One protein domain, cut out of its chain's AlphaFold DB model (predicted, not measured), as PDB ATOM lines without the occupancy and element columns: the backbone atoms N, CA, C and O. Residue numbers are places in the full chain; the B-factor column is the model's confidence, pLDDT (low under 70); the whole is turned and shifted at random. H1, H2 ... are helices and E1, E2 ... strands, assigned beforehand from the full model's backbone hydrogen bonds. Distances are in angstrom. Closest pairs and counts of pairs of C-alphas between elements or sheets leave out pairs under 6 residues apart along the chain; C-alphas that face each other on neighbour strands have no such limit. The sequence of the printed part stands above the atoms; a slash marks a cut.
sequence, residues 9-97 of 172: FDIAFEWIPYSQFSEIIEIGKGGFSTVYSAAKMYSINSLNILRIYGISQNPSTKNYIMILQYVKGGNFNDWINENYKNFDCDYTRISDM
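Overview. This is residues 9 to 97 of the 172 residues of the protein "Kinase-like domain-containing protein" of Glomus cerebriforme (UniProt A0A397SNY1). With little regular structure, this elongated model has two hairpins, E1-E2 and E3-E4, near each other through E2 and E4, and beyond them, amid loops, one short helix, H1, toward the other end. The printed part has 89 residues, 33 in named elements, in the order E1, E2, E3, E4, H1; both two-stranded sheets are antiparallel and the class is mixed. It is only just compact, close to loose: radius of gyration of the C-alphas 14.5 A, spans 45 by 30 by 23 A.

Arrangement. Look first at residues 14 to 15, paired parallel with 54 to 55 of E3, residues 52 to 57. E1, residues 22 to 29, and E2, residues 34 to 39, form a hairpin, 153 degrees, with N 25 and O 37 3.0 A apart. E3 and E4, residues 64 to 68, form another, 155 degrees, with N 53 and O 67 2.8 A apart. H1, residues 76 to 83, has every O i to N i+4 pair within hydrogen-bond range and is apart from E1, E2 and E3.

Along the chain. Find C-alpha 22 at (-43.838, 47.670, -19.842), where E1 begins its 19.6 A; E2 spans 16.9 A, E3 15.0 A, E4 13.0 A. H1 ends at C-alpha 83, (-33.572, 43.794, -48.979).

Size, cuts and confidence. The C-alphas farthest apart, Ser 60 and Lys 85, are 45.7 A apart. The printed part has no cut; the E2 to E3 link is long. Low-confidence residues include 41 to 49.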
ATOM      1  N   PHE A   9     -21.560  28.088 -23.744       50.59
ATOM      2  CA  PHE A   9     -22.734  27.822 -24.583       50.59
ATOM      3  C   PHE A   9     -23.953  27.333 -23.788       50.59
ATOM      4  O   PHE A   9     -25.007  27.108 -24.383       50.59
ATOM      5  N   ASP A  10     -23.839  27.159 -22.468       51.69
ATOM      6  CA  ASP A  10     -24.983  26.758 -21.656       51.69
ATOM      7  C   ASP A  10     -25.975  27.917 -21.565       51.69
ATOM      8  O   ASP A  10     -25.677  29.002 -21.056       51.69
ATOM      9  N   ILE A  11     -27.188  27.675 -22.059       56.56
ATOM     10  CA  ILE A  11     -28.291  28.623 -21.954       56.56
ATOM     11  C   ILE A  11     -28.767  28.615 -20.500       56.56
ATOM     12  O   ILE A  11     -29.526  27.748 -20.065       56.56
ATOM     13  N   ALA A  12     -28.308  29.595 -19.728       56.00
ATOM     14  CA  ALA A  12     -28.847  29.866 -18.408       56.00
ATOM     15  C   ALA A  12     -30.221  30.532 -18.559       56.00
ATOM     16  O   ALA A  12     -30.321  31.717 -18.866       56.00
ATOM     17  N   PHE A  13     -31.293  29.763 -18.361       67.44
ATOM     18  CA  PHE A  13     -32.636  30.330 -18.287       67.44
ATOM     19  C   PHE A  13     -32.818  31.047 -16.953       67.44
ATOM     20  O   PHE A  13     -32.886  30.416 -15.894       67.44
ATOM     21  N   GLU A  14     -32.922  32.369 -17.002       79.75
ATOM     22  CA  GLU A  14     -33.239  33.165 -15.825       79.75
ATOM     23  C   GLU A  14     -34.755  33.279 -15.648       79.75
ATOM     24  O   GLU A  14     -35.520  33.409 -16.609       79.75
ATOM     25  N   TRP A  15     -35.208  33.235 -14.396       84.00
ATOM     26  CA  TRP A  15     -36.575  33.623 -14.078       84.00
ATOM     27  C   TRP A  15     -36.656  35.144 -14.025       84.00
ATOM     28  O   TRP A  15     -36.004  35.773 -13.191       84.00
ATOM     29  N   ILE A  16     -37.486  35.729 -14.882       85.38
ATOM     30  CA  ILE A  16     -37.626  37.176 -15.003       85.38
ATOM     31  C   ILE A  16     -39.012  37.586 -14.488       85.38
ATOM     32  O   ILE A  16     -40.024  37.173 -15.063       85.38
ATOM     33  N   PRO A  17     -39.106  38.406 -13.424       88.75
ATOM     34  CA  PRO A  17     -40.389  38.877 -12.916       88.75
ATOM     35  C   PRO A  17     -41.181  39.642 -13.984       88.75
ATOM     36  O   PRO A  17     -40.664  40.580 -14.588       88.75
ATOM     37  N   TYR A  18     -42.449  39.268 -14.183       86.31
ATOM     38  CA  TYR A  18     -43.312  39.864 -15.214       86.31
ATOM     39  C   TYR A  18     -43.511  41.376 -15.036       86.31
ATOM     40  O   TYR A  18     -43.656  42.111 -16.005       86.31
ATOM     41  N   SER A  19     -43.456  41.862 -13.795       86.81
ATOM     42  CA  SER A  19     -43.564  43.287 -13.465       86.81
ATOM     43  C   SER A  19     -42.428  44.155 -14.020       86.81
ATOM     44  O   SER A  19     -42.535  45.375 -13.974       86.81
ATOM     45  N   GLN A  20     -41.343  43.559 -14.528       85.88
ATOM     46  CA  GLN A  20     -40.235  44.291 -15.150       85.88
ATOM     47  C   GLN A  20     -40.500  44.684 -16.610       85.88
ATOM     48  O   GLN A  20     -39.640  45.317 -17.218       85.88
ATOM     49  N   PHE A  21     -41.630  44.275 -17.187       86.12
ATOM     50  CA  PHE A  21     -41.984  44.571 -18.570       86.12
ATOM     51  C   PHE A  21     -43.061  45.654 -18.630       86.12
ATOM     52  O   PHE A  21     -44.064  45.587 -17.918       86.12
ATOM     53  N   SER A  22     -42.866  46.628 -19.515       82.00
ATOM     54  CA  SER A  22     -43.838  47.670 -19.842       82.00
ATOM     55  C   SER A  22     -44.131  47.681 -21.339       82.00
ATOM     56  O   SER A  22     -43.390  47.084 -22.124       82.00
ATOM     57  N   GLU A  23     -45.210  48.371 -21.724       81.88
ATOM     58  CA  GLU A  23     -45.586  48.570 -23.135       81.88
ATOM     59  C   GLU A  23     -45.765  47.247 -23.895       81.88
ATOM     60  O   GLU A  23     -45.269  47.066 -25.002       81.88
ATOM     61  N   ILE A  24     -46.453  46.291 -23.264       83.44
ATOM     62  CA  ILE A  24     -46.653  44.958 -23.834       83.44
ATOM     63  C   ILE A  24     -47.685  45.048 -24.960       83.44
ATOM     64  O   ILE A  24     -48.865  45.292 -24.700       83.44
ATOM     65  N   ILE A  25     -47.244  44.849 -26.201       83.62
ATOM     66  CA  ILE A  25     -48.069  44.962 -27.411       83.62
ATOM     67  C   ILE A  25     -48.025  43.635 -28.167       83.62
ATOM     68  O   ILE A  25     -46.956  43.073 -28.378       83.62
ATOM     69  N   GLU A  26     -49.182  43.118 -28.579       85.12
ATOM     70  CA  GLU A  26     -49.247  41.944 -29.457       85.12
ATOM     71  C   GLU A  26     -48.769  42.324 -30.862       85.12
ATOM     72  O   GLU A  26     -49.302  43.252 -31.467       85.12
ATOM     73  N   ILE A  27     -47.762  41.614 -31.374       83.50
ATOM     74  CA  ILE A  27     -47.172  41.884 -32.697       83.50
ATOM     75  C   ILE A  27     -47.451  40.776 -33.712       83.50
ATOM     76  O   ILE A  27     -47.193  40.948 -34.899       83.50
ATOM     77  N   GLY A  28     -47.981  39.640 -33.267       81.19
ATOM     78  CA  GLY A  28     -48.357  38.560 -34.163       81.19
ATOM     79  C   GLY A  28     -48.854  37.331 -33.424       81.19
ATOM     80  O   GLY A  28     -48.573  37.127 -32.243       81.19
ATOM     81  N   LYS A  29     -49.575  36.479 -34.149       81.69
ATOM     82  CA  LYS A  29     -50.087  35.209 -33.643       81.69
ATOM     83  C   LYS A  29     -49.745  34.097 -34.624       81.69
ATOM     84  O   LYS A  29     -50.101  34.175 -35.797       81.69
ATOM     85  N   GLY A  30     -49.034  33.086 -34.140       73.88
ATOM     86  CA  GLY A  30     -48.693  31.878 -34.885       73.88
ATOM     87  C   GLY A  30     -49.622  30.711 -34.548       73.88
ATOM     88  O   GLY A  30     -50.595  30.854 -33.807       73.88
ATOM     89  N   GLY A  31     -49.298  29.527 -35.077       72.38
ATOM     90  CA  GLY A  31     -50.070  28.302 -34.828       72.38
ATOM     91  C   GLY A  31     -49.993  27.790 -33.384       72.38
ATOM     92  O   GLY A  31     -50.956  27.203 -32.898       72.38
ATOM     93  N   PHE A  32     -48.878  28.040 -32.689       70.81
ATOM     94  CA  PHE A  32     -48.617  27.512 -31.340       70.81
ATOM     95  C   PHE A  32     -48.476  28.590 -30.257       70.81
ATOM     96  O   PHE A  32     -48.472  28.270 -29.069       70.81
ATOM     97  N   SER A  33     -48.340  29.862 -30.635       79.50
ATOM     98  CA  SER A  33     -48.035  30.944 -29.696       79.50
ATOM     99  C   SER A  33     -48.534  32.305 -30.183       79.50
ATOM    100  O   SER A  33     -48.762  32.525 -31.373       79.50
ATOM    101  N   THR A  34     -48.687  33.229 -29.237       83.00
ATOM    102  CA  THR A  34     -48.859  34.659 -29.508       83.00
ATOM    103  C   THR A  34     -47.564  35.376 -29.147       83.00
ATOM    104  O   THR A  34     -46.985  35.115 -28.089       83.00
ATOM    105  N   VAL A  35     -47.106  36.270 -30.020       84.06
ATOM    106  CA  VAL A  35     -45.866  37.029 -29.864       84.06
ATOM    107  C   VAL A  35     -46.196  38.448 -29.416       84.06
ATOM    108  O   VAL A  35     -47.018  39.136 -30.024       84.06
ATOM    109  N   TYR A  36     -45.510  38.892 -28.365       84.06
ATOM    110  CA  TYR A  36     -45.626  40.238 -27.817       84.06
ATOM    111  C   TYR A  36     -44.274  40.954 -27.886       84.06
ATOM    112  O   TYR A  36     -43.237  40.338 -27.636       84.06
ATOM    113  N   SER A  37     -44.277  42.251 -28.182       83.56
ATOM    114  CA  SER A  37     -43.147  43.141 -27.910       83.56
ATOM    115  C   SER A  37     -43.296  43.757 -26.518       83.56
ATOM    116  O   SER A  37     -44.406  43.913 -26.014       83.56
ATOM    117  N   ALA A  38     -42.171  44.067 -25.876       81.88
ATOM    118  CA  ALA A  38     -42.131  44.766 -24.595       81.88
ATOM    119  C   ALA A  38     -40.823  45.555 -24.475       81.88
ATOM    120  O   ALA A  38     -39.783  45.126 -24.986       81.88
ATOM    121  N   ALA A  39     -40.853  46.685 -23.773       76.12
ATOM    122  CA  ALA A  39     -39.668  47.504 -23.543       76.12
ATOM    123  C   ALA A  39     -38.861  46.973 -22.348       76.12
ATOM    124  O   ALA A  39     -39.359  46.920 -21.221       76.12
ATOM    125  N   LYS A  40     -37.600  46.585 -22.583       74.62
ATOM    126  CA  LYS A  40     -36.617  46.287 -21.530       74.62
ATOM    127  C   LYS A  40     -35.185  46.387 -22.060       74.62
ATOM    128  O   LYS A  40     -34.903  45.953 -23.174       74.62
ATOM    129  N   MET A  41     -34.275  46.935 -21.255       61.62
ATOM    130  CA  MET A  41     -32.874  47.129 -21.638       61.62
ATOM    131  C   MET A  41     -32.020  45.920 -21.229       61.62
ATOM    132  O   MET A  41     -31.977  45.560 -20.053       61.62
ATOM    133  N   TYR A  42     -31.331  45.309 -22.194       63.41
ATOM    134  CA  TYR A  42     -30.370  44.222 -21.984       63.41
ATOM    135  C   TYR A  42     -29.037  44.563 -22.659       63.41
ATOM    136  O   TYR A  42     -29.012  45.269 -23.667       63.41
ATOM    137  N   SER A  43     -27.927  44.043 -22.128       56.19
ATOM    138  CA  SER A  43     -26.628  44.114 -22.808       56.19
ATOM    139  C   SER A  43     -26.625  43.159 -24.009       56.19
ATOM    140  O   SER A  43     -26.900  41.963 -23.865       56.19
ATOM    141  N   ILE A  44     -26.361  43.696 -25.201       56.94
ATOM    142  CA  ILE A  44     -26.364  42.939 -26.456       56.94
ATOM    143  C   ILE A  44     -24.961  42.368 -26.679       56.94
ATOM    144  O   ILE A  44     -24.001  43.124 -26.779       56.94
ATOM    145  N   ASN A  45     -24.861  41.045 -26.817       55.53
ATOM    146  CA  ASN A  45     -23.676  40.384 -27.370       55.53
ATOM    147  C   ASN A  45     -24.032  39.816 -28.746       55.53
ATOM    148  O   ASN A  45     -25.140  39.311 -28.936       55.53
ATOM    149  N   SER A  46     -23.098  39.901 -29.693       55.66
ATOM    150  CA  SER A  46     -23.283  39.415 -31.063       55.66
ATOM    151  C   SER A  46     -23.112  37.894 -31.133       55.66
ATOM    152  O   SER A  46     -21.993  37.389 -31.130       55.66
ATOM    153  N   LEU A  47     -24.226  37.161 -31.168       60.75
ATOM    154  CA  LEU A  47     -24.287  35.758 -31.587       60.75
ATOM    155  C   LEU A  47     -25.329  35.631 -32.702       60.75
ATOM    156  O   LEU A  47     -26.346  36.318 -32.652       60.75
ATOM    157  N   ASN A  48     -25.115  34.727 -33.665       66.00
ATOM    158  CA  ASN A  48     -26.024  34.486 -34.803       66.00
ATOM    159  C   ASN A  48     -27.290  33.673 -34.440       66.00
ATOM    160  O   ASN A  48     -28.101  33.345 -35.304       66.00
ATOM    161  N   ILE A  49     -27.485  33.366 -33.157       68.00
ATOM    162  CA  ILE A  49     -28.661  32.672 -32.622       68.00
ATOM    163  C   ILE A  49     -29.496  33.685 -31.841       68.00
ATOM    164  O   ILE A  49     -28.937  34.503 -31.105       68.00
ATOM    165  N   LEU A  50     -30.824  33.639 -31.990       72.06
ATOM    166  CA  LEU A  50     -31.724  34.496 -31.223       72.06
ATOM    167  C   LEU A  50     -31.497  34.277 -29.724       72.06
ATOM    168  O   LEU A  50     -31.684  33.173 -29.207       72.06
ATOM    169  N   ARG A  51     -31.100  35.333 -29.009       73.00
ATOM    170  CA  ARG A  51     -30.830  35.209 -27.579       73.00
ATOM    171  C   ARG A  51     -32.131  35.019 -26.810       73.00
ATOM    172  O   ARG A  51     -33.040  35.845 -26.895       73.00
ATOM    173  N   ILE A  52     -32.174  33.958 -26.009       77.31
ATOM    174  CA  ILE A  52     -33.207  33.746 -24.999       77.31
ATOM    175  C   ILE A  52     -32.683  34.319 -23.687       77.31
ATOM    176  O   ILE A  52     -31.644  33.890 -23.192       77.31
ATOM    177  N   TYR A  53     -33.371  35.319 -23.141       77.50
ATOM    178  CA  TYR A  53     -33.001  35.922 -21.862       77.50
ATOM    179  C   TYR A  53     -33.519  35.106 -20.681       77.50
ATOM    180  O   TYR A  53     -32.889  35.067 -19.630       77.50
ATOM    181  N   GLY A  54     -34.670  34.454 -20.838       82.50
ATOM    182  CA  GLY A  54     -35.258  33.676 -19.760       82.50
ATOM    183  C   GLY A  54     -36.738  33.410 -19.953       82.50
ATOM    184  O   GLY A  54     -37.273  33.512 -21.059       82.50
ATOM    185  N   ILE A  55     -37.397  33.082 -18.848       85.38
ATOM    186  CA  ILE A  55     -38.832  32.812 -18.788       85.38
ATOM    187  C   ILE A  55     -39.510  33.727 -17.771       85.38
ATOM    188  O   ILE A  55     -38.933  34.106 -16.753       85.38
ATOM    189  N   SER A  56     -40.761  34.066 -18.045       87.75
ATOM    190  CA  SER A  56     -41.643  34.799 -17.148       87.75
ATOM    191  C   SER A  56     -43.002  34.112 -17.075       87.75
ATOM    192  O   SER A  56     -43.293  33.197 -17.847       87.75
ATOM    193  N   GLN A  57     -43.853  34.548 -16.154       89.00
ATOM    194  CA  GLN A  57     -45.228  34.075 -16.057       89.00
ATOM    195  C   GLN A  57     -46.163  35.261 -15.881       89.00
ATOM    196  O   GLN A  57     -45.986  36.074 -14.974       89.00
ATOM    197  N   ASN A  58     -47.179  35.340 -16.735       87.00
ATOM    198  CA  ASN A  58     -48.210  36.356 -16.609       87.00
ATOM    199  C   ASN A  58     -49.024  36.090 -15.326       87.00
ATOM    200  O   ASN A  58     -49.611  35.012 -15.186       87.00
ATOM    201  N   PRO A  59     -49.092  37.038 -14.376       89.25
ATOM    202  CA  PRO A  59     -49.756  36.814 -13.096       89.25
ATOM    203  C   PRO A  59     -51.274  36.639 -13.232       89.25
ATOM    204  O   PRO A  59     -51.866  35.968 -12.384       89.25
ATOM    205  N   SER A  60     -51.881  37.192 -14.285       89.62
ATOM    206  CA  SER A  60     -53.321  37.155 -14.543       89.62
ATOM    207  C   SER A  60     -53.739  35.874 -15.260       89.62
ATOM    208  O   SER A  60     -54.645  35.189 -14.801       89.62
ATOM    209  N   THR A  61     -53.067  35.517 -16.361       90.56
ATOM    210  CA  THR A  61     -53.439  34.338 -17.170       90.56
ATOM    211  C   THR A  61     -52.752  33.051 -16.726       90.56
ATOM    212  O   THR A  61     -53.174  31.974 -17.127       90.56
ATOM    213  N   LYS A  62     -51.691  33.149 -15.913       88.38
ATOM    214  CA  LYS A  62     -50.792  32.046 -15.521       88.38
ATOM    215  C   LYS A  62     -50.005  31.416 -16.673       88.38
ATOM    216  O   LYS A  62     -49.251  30.472 -16.435       88.38
ATOM    217  N   ASN A  63     -50.096  31.977 -17.879       85.06
ATOM    218  CA  ASN A  63     -49.319  31.531 -19.030       85.06
ATOM    219  C   ASN A  63     -47.829  31.816 -18.824       85.06
ATOM    220  O   ASN A  63     -47.448  32.896 -18.359       85.06
ATOM    221  N   TYR A  64     -46.998  30.854 -19.218       85.38
ATOM    222  CA  TYR A  64     -45.554  31.030 -19.300       85.38
ATOM    223  C   TYR A  64     -45.184  31.786 -20.573       85.38
ATOM    224  O   TYR A  64     -45.805  31.610 -21.620       85.38
ATOM    225  N   ILE A  65     -44.173  32.641 -20.464       86.44
ATOM    226  CA  ILE A  65     -43.711  33.520 -21.532       86.44
ATOM    227  C   ILE A  65     -42.209  33.333 -21.673       86.44
ATOM    228  O   ILE A  65     -41.470  33.468 -20.698       86.44
ATOM    229  N   MET A  66     -41.759  33.045 -22.888       86.38
ATOM    230  CA  MET A  66     -40.342  33.048 -23.226       86.38
ATOM    231  C   MET A  66     -39.910  34.471 -23.585       86.38
ATOM    232  O   MET A  66     -40.573  35.145 -24.369       86.38
ATOM    233  N   ILE A  67     -38.805  34.932 -23.003       85.00
ATOM    234  CA  ILE A  67     -38.285  36.285 -23.196       85.00
ATOM    235  C   ILE A  67     -37.115  36.217 -24.172       85.00
ATOM    236  O   ILE A  67     -36.079  35.627 -23.868       85.00
ATOM    237  N   LEU A  68     -37.295  36.826 -25.342       81.00
ATOM    238  CA  LEU A  68     -36.380  36.745 -26.480       81.00
ATOM    239  C   LEU A  68     -35.822  38.125 -26.842       81.00
ATOM    240  O   LEU A  68     -36.440  39.154 -26.564       81.00
ATOM    241  N   GLN A  69     -34.655  38.152 -27.481       79.88
ATOM    242  CA  GLN A  69     -34.120  39.357 -28.109       79.88
ATOM    243  C   GLN A  69     -35.062  39.859 -29.203       79.88
ATOM    244  O   GLN A  69     -35.441  39.114 -30.099       79.88
ATOM    245  N   TYR A  70     -35.398  41.147 -29.159       78.00
ATOM    246  CA  TYR A  70     -36.084  41.785 -30.273       78.00
ATOM    247  C   TYR A  70     -35.092  42.045 -31.410       78.00
ATOM    248  O   TYR A  70     -34.061  42.690 -31.203       78.00
ATOM    249  N   VAL A  71     -35.410  41.551 -32.604       73.25
ATOM    250  CA  VAL A  71     -34.644  41.803 -33.828       73.25
ATOM    251  C   VAL A  71     -35.505  42.662 -34.742       73.25
ATOM    252  O   VAL A  71     -36.619  42.290 -35.106       73.25
ATOM    253  N   LYS A  72     -34.996  43.843 -35.089       70.94
ATOM    254  CA  LYS A  72     -35.649  44.727 -36.053       70.94
ATOM    255  C   LYS A  72     -35.478  44.121 -37.448       70.94
ATOM    256  O   LYS A  72     -34.354  43.823 -37.828       70.94
ATOM    257  N   GLY A  73     -36.570  43.964 -38.193       68.25
ATOM    258  CA  GLY A  73     -36.543  43.383 -39.543       68.25
ATOM    259  C   GLY A  73     -37.638  42.353 -39.812       68.25
ATOM    260  O   GLY A  73     -37.829  41.981 -40.960       68.25
ATOM    261  N   GLY A  74     -38.388  41.935 -38.786       73.12
ATOM    262  CA  GLY A  74     -39.505  41.007 -38.969       73.12
ATOM    263  C   GLY A  74     -39.038  39.584 -39.282       73.12
ATOM    264  O   GLY A  74     -37.989  39.153 -38.798       73.12
ATOM    265  N   ASN A  75     -39.847  38.831 -40.033       74.38
ATOM    266  CA  ASN A  75     -39.475  37.480 -40.451       74.38
ATOM    267  C   ASN A  75     -38.558  37.511 -41.693       74.38
ATOM    268  O   ASN A  75     -38.424  38.527 -42.370       74.38
ATOM    269  N   PHE A  76     -37.931  36.376 -42.001       70.06
ATOM    270  CA  PHE A  76     -36.990  36.266 -43.119       70.06
ATOM    271  C   PHE A  76     -37.598  36.629 -44.486       70.06
ATOM    272  O   PHE A  76     -36.939  37.280 -45.294       70.06
ATOM    273  N   ASN A  77     -38.856  36.255 -44.733       70.31
ATOM    274  CA  ASN A  77     -39.546  36.571 -45.983       70.31
ATOM    275  C   ASN A  77     -39.839  38.072 -46.093       70.31
ATOM    276  O   ASN A  77     -39.650  38.647 -47.162       70.31
ATOM    277  N   ASP A  78     -40.257  38.708 -44.994       73.94
ATOM    278  CA  ASP A  78     -40.469  40.160 -44.941       73.94
ATOM    279  C   ASP A  78     -39.162  40.883 -45.287       73.94
ATOM    280  O   ASP A  78     -39.125  41.759 -46.151       73.94
ATOM    281  N   TRP A  79     -38.061  40.441 -44.675       71.31
ATOM    282  CA  TRP A  79     -36.752  41.041 -44.880       71.31
ATOM    283  C   TRP A  79     -36.217  40.849 -46.308       71.31
ATOM    284  O   TRP A  79     -35.693  41.809 -46.874       71.31
ATOM    285  N   ILE A  80     -36.371  39.666 -46.924       68.69
ATOM    286  CA  ILE A  80     -35.953  39.425 -48.322       68.69
ATOM    287  C   ILE A  80     -36.695  40.339 -49.284       68.69
ATOM    288  O   ILE A  80     -36.066  40.946 -50.152       68.69
ATOM    289  N   ASN A  81     -38.013  40.463 -49.129       69.00
ATOM    290  CA  ASN A  81     -38.822  41.289 -50.023       69.00
ATOM    291  C   ASN A  81     -38.345  42.749 -50.033       69.00
ATOM    292  O   ASN A  81     -38.365  43.404 -51.075       69.00
ATOM    293  N   GLU A  82     -37.861  43.241 -48.893       70.19
ATOM    294  CA  GLU A  82     -37.355  44.605 -48.746       70.19
ATOM    295  C   GLU A  82     -35.861  44.754 -49.107       70.19
ATOM    296  O   GLU A  82     -35.451  45.824 -49.557       70.19
ATOM    297  N   ASN A  83     -35.043  43.702 -48.952       67.25
ATOM    298  CA  ASN A  83     -33.572  43.794 -48.979       67.25
ATOM    299  C   ASN A  83     -32.873  42.865 -49.991       67.25
ATOM    300  O   ASN A  83     -31.647  42.763 -49.962       67.25
ATOM    301  N   TYR A  84     -33.593  42.238 -50.930       67.81
ATOM    302  CA  TYR A  84     -33.036  41.255 -51.884       67.81
ATOM    303  C   TYR A  84     -31.792  41.718 -52.669       67.81
ATOM    304  O   TYR A  84     -31.020  40.891 -53.146       67.81
ATOM    305  N   LYS A  85     -31.571  43.032 -52.814       66.69
ATOM    306  CA  LYS A  85     -30.394  43.592 -53.504       66.69
ATOM    307  C   LYS A  85     -29.122  43.622 -52.654       66.69
ATOM    308  O   LYS A  85     -28.040  43.629 -53.226       66.69
ATOM    309  N   ASN A  86     -29.248  43.657 -51.329       64.75
ATOM    310  CA  ASN A  86     -28.138  43.770 -50.385       64.75
ATOM    311  C   ASN A  86     -28.334  42.745 -49.266       64.75
ATOM    312  O   ASN A  86     -28.796  43.074 -48.174       64.75
ATOM    313  N   PHE A  87     -28.000  41.490 -49.565       64.00
ATOM    314  CA  PHE A  87     -28.093  40.417 -48.587       64.00
ATOM    315  C   PHE A  87     -26.974  40.547 -47.543       64.00
ATOM    316  O   PHE A  87     -25.813  40.273 -47.844       64.00
ATOM    317  N   ASP A  88     -27.322  40.960 -46.324       65.69
ATOM    318  CA  ASP A  88     -26.433  40.960 -45.161       65.69
ATOM    319  C   ASP A  88     -26.847  39.861 -44.166       65.69
ATOM    320  O   ASP A  88     -27.907  39.920 -43.533       65.69
ATOM    321  N   CYS A  89     -26.008  38.831 -44.034       63.75
ATOM    322  CA  CYS A  89     -26.254  37.708 -43.135       63.75
ATOM    323  C   CYS A  89     -25.894  38.002 -41.669       63.75
ATOM    324  O   CYS A  89     -26.351  37.266 -40.791       63.75
ATOM    325  N   ASP A  90     -25.165  39.086 -41.372       65.38
ATOM    326  CA  ASP A  90     -24.697  39.406 -40.016       65.38
ATOM    327  C   ASP A  90     -25.849  39.781 -39.071       65.38
ATOM    328  O   ASP A  90     -25.746  39.630 -37.847       65.38
ATOM    329  N   TYR A  91     -26.989  40.201 -39.627       64.75
ATOM    330  CA  TYR A  91     -28.209  40.534 -38.885       64.75
ATOM    331  C   TYR A  91     -29.251  39.409 -38.866       64.75
ATOM    332  O   TYR A  91     -30.262  39.524 -38.170       64.75
ATOM    333  N   THR A  92     -29.006  38.297 -39.564       70.62
ATOM    334  CA  THR A  92     -29.928  37.155 -39.572       70.62
ATOM    335  C   THR A  92     -29.753  36.330 -38.295       70.62
ATOM    336  O   THR A  92     -28.635  36.069 -37.843       70.62
ATOM    337  N   ARG A  93     -30.865  35.933 -37.667       72.69
ATOM    338  CA  ARG A  93     -30.875  35.113 -36.446       72.69
ATOM    339  C   ARG A  93     -31.764  33.897 -36.648       72.69
ATOM    340  O   ARG A  93     -32.924  34.048 -37.021       72.69
ATOM    341  N   ILE A  94     -31.240  32.707 -36.352       75.50
ATOM    342  CA  ILE A  94     -32.067  31.496 -36.278       75.50
ATOM    343  C   ILE A  94     -32.964  31.617 -35.044       75.50
ATOM    344  O   ILE A  94     -32.488  31.919 -33.943       75.50
ATOM    345  N   SER A  95     -34.261  31.409 -35.243       74.06
ATOM    346  CA  SER A  95     -35.295  31.451 -34.214       74.06
ATOM    347  C   SER A  95     -36.257  30.269 -34.382       74.06
ATOM    348  O   SER A  95     -36.160  29.530 -35.356       74.06
ATOM    349  N   ASP A  96     -37.146  30.086 -33.403       74.12
ATOM    350  CA  ASP A  96     -38.182  29.042 -33.379       74.12
ATOM    351  C   ASP A  96     -37.662  27.593 -33.473       74.12
ATOM    352  O   ASP A  96     -37.749  26.909 -34.489       74.12
ATOM    353  N   MET A  97     -37.142  27.099 -32.346       77.31
ATOM    354  CA  MET A  97     -36.675  25.714 -32.203       77.31
ATOM    355  C   MET A  97     -37.766  24.759 -31.683       77.31
ATOM    356  O   MET A  97     -37.457  23.678 -31.185       77.31
TER     357      MET A  97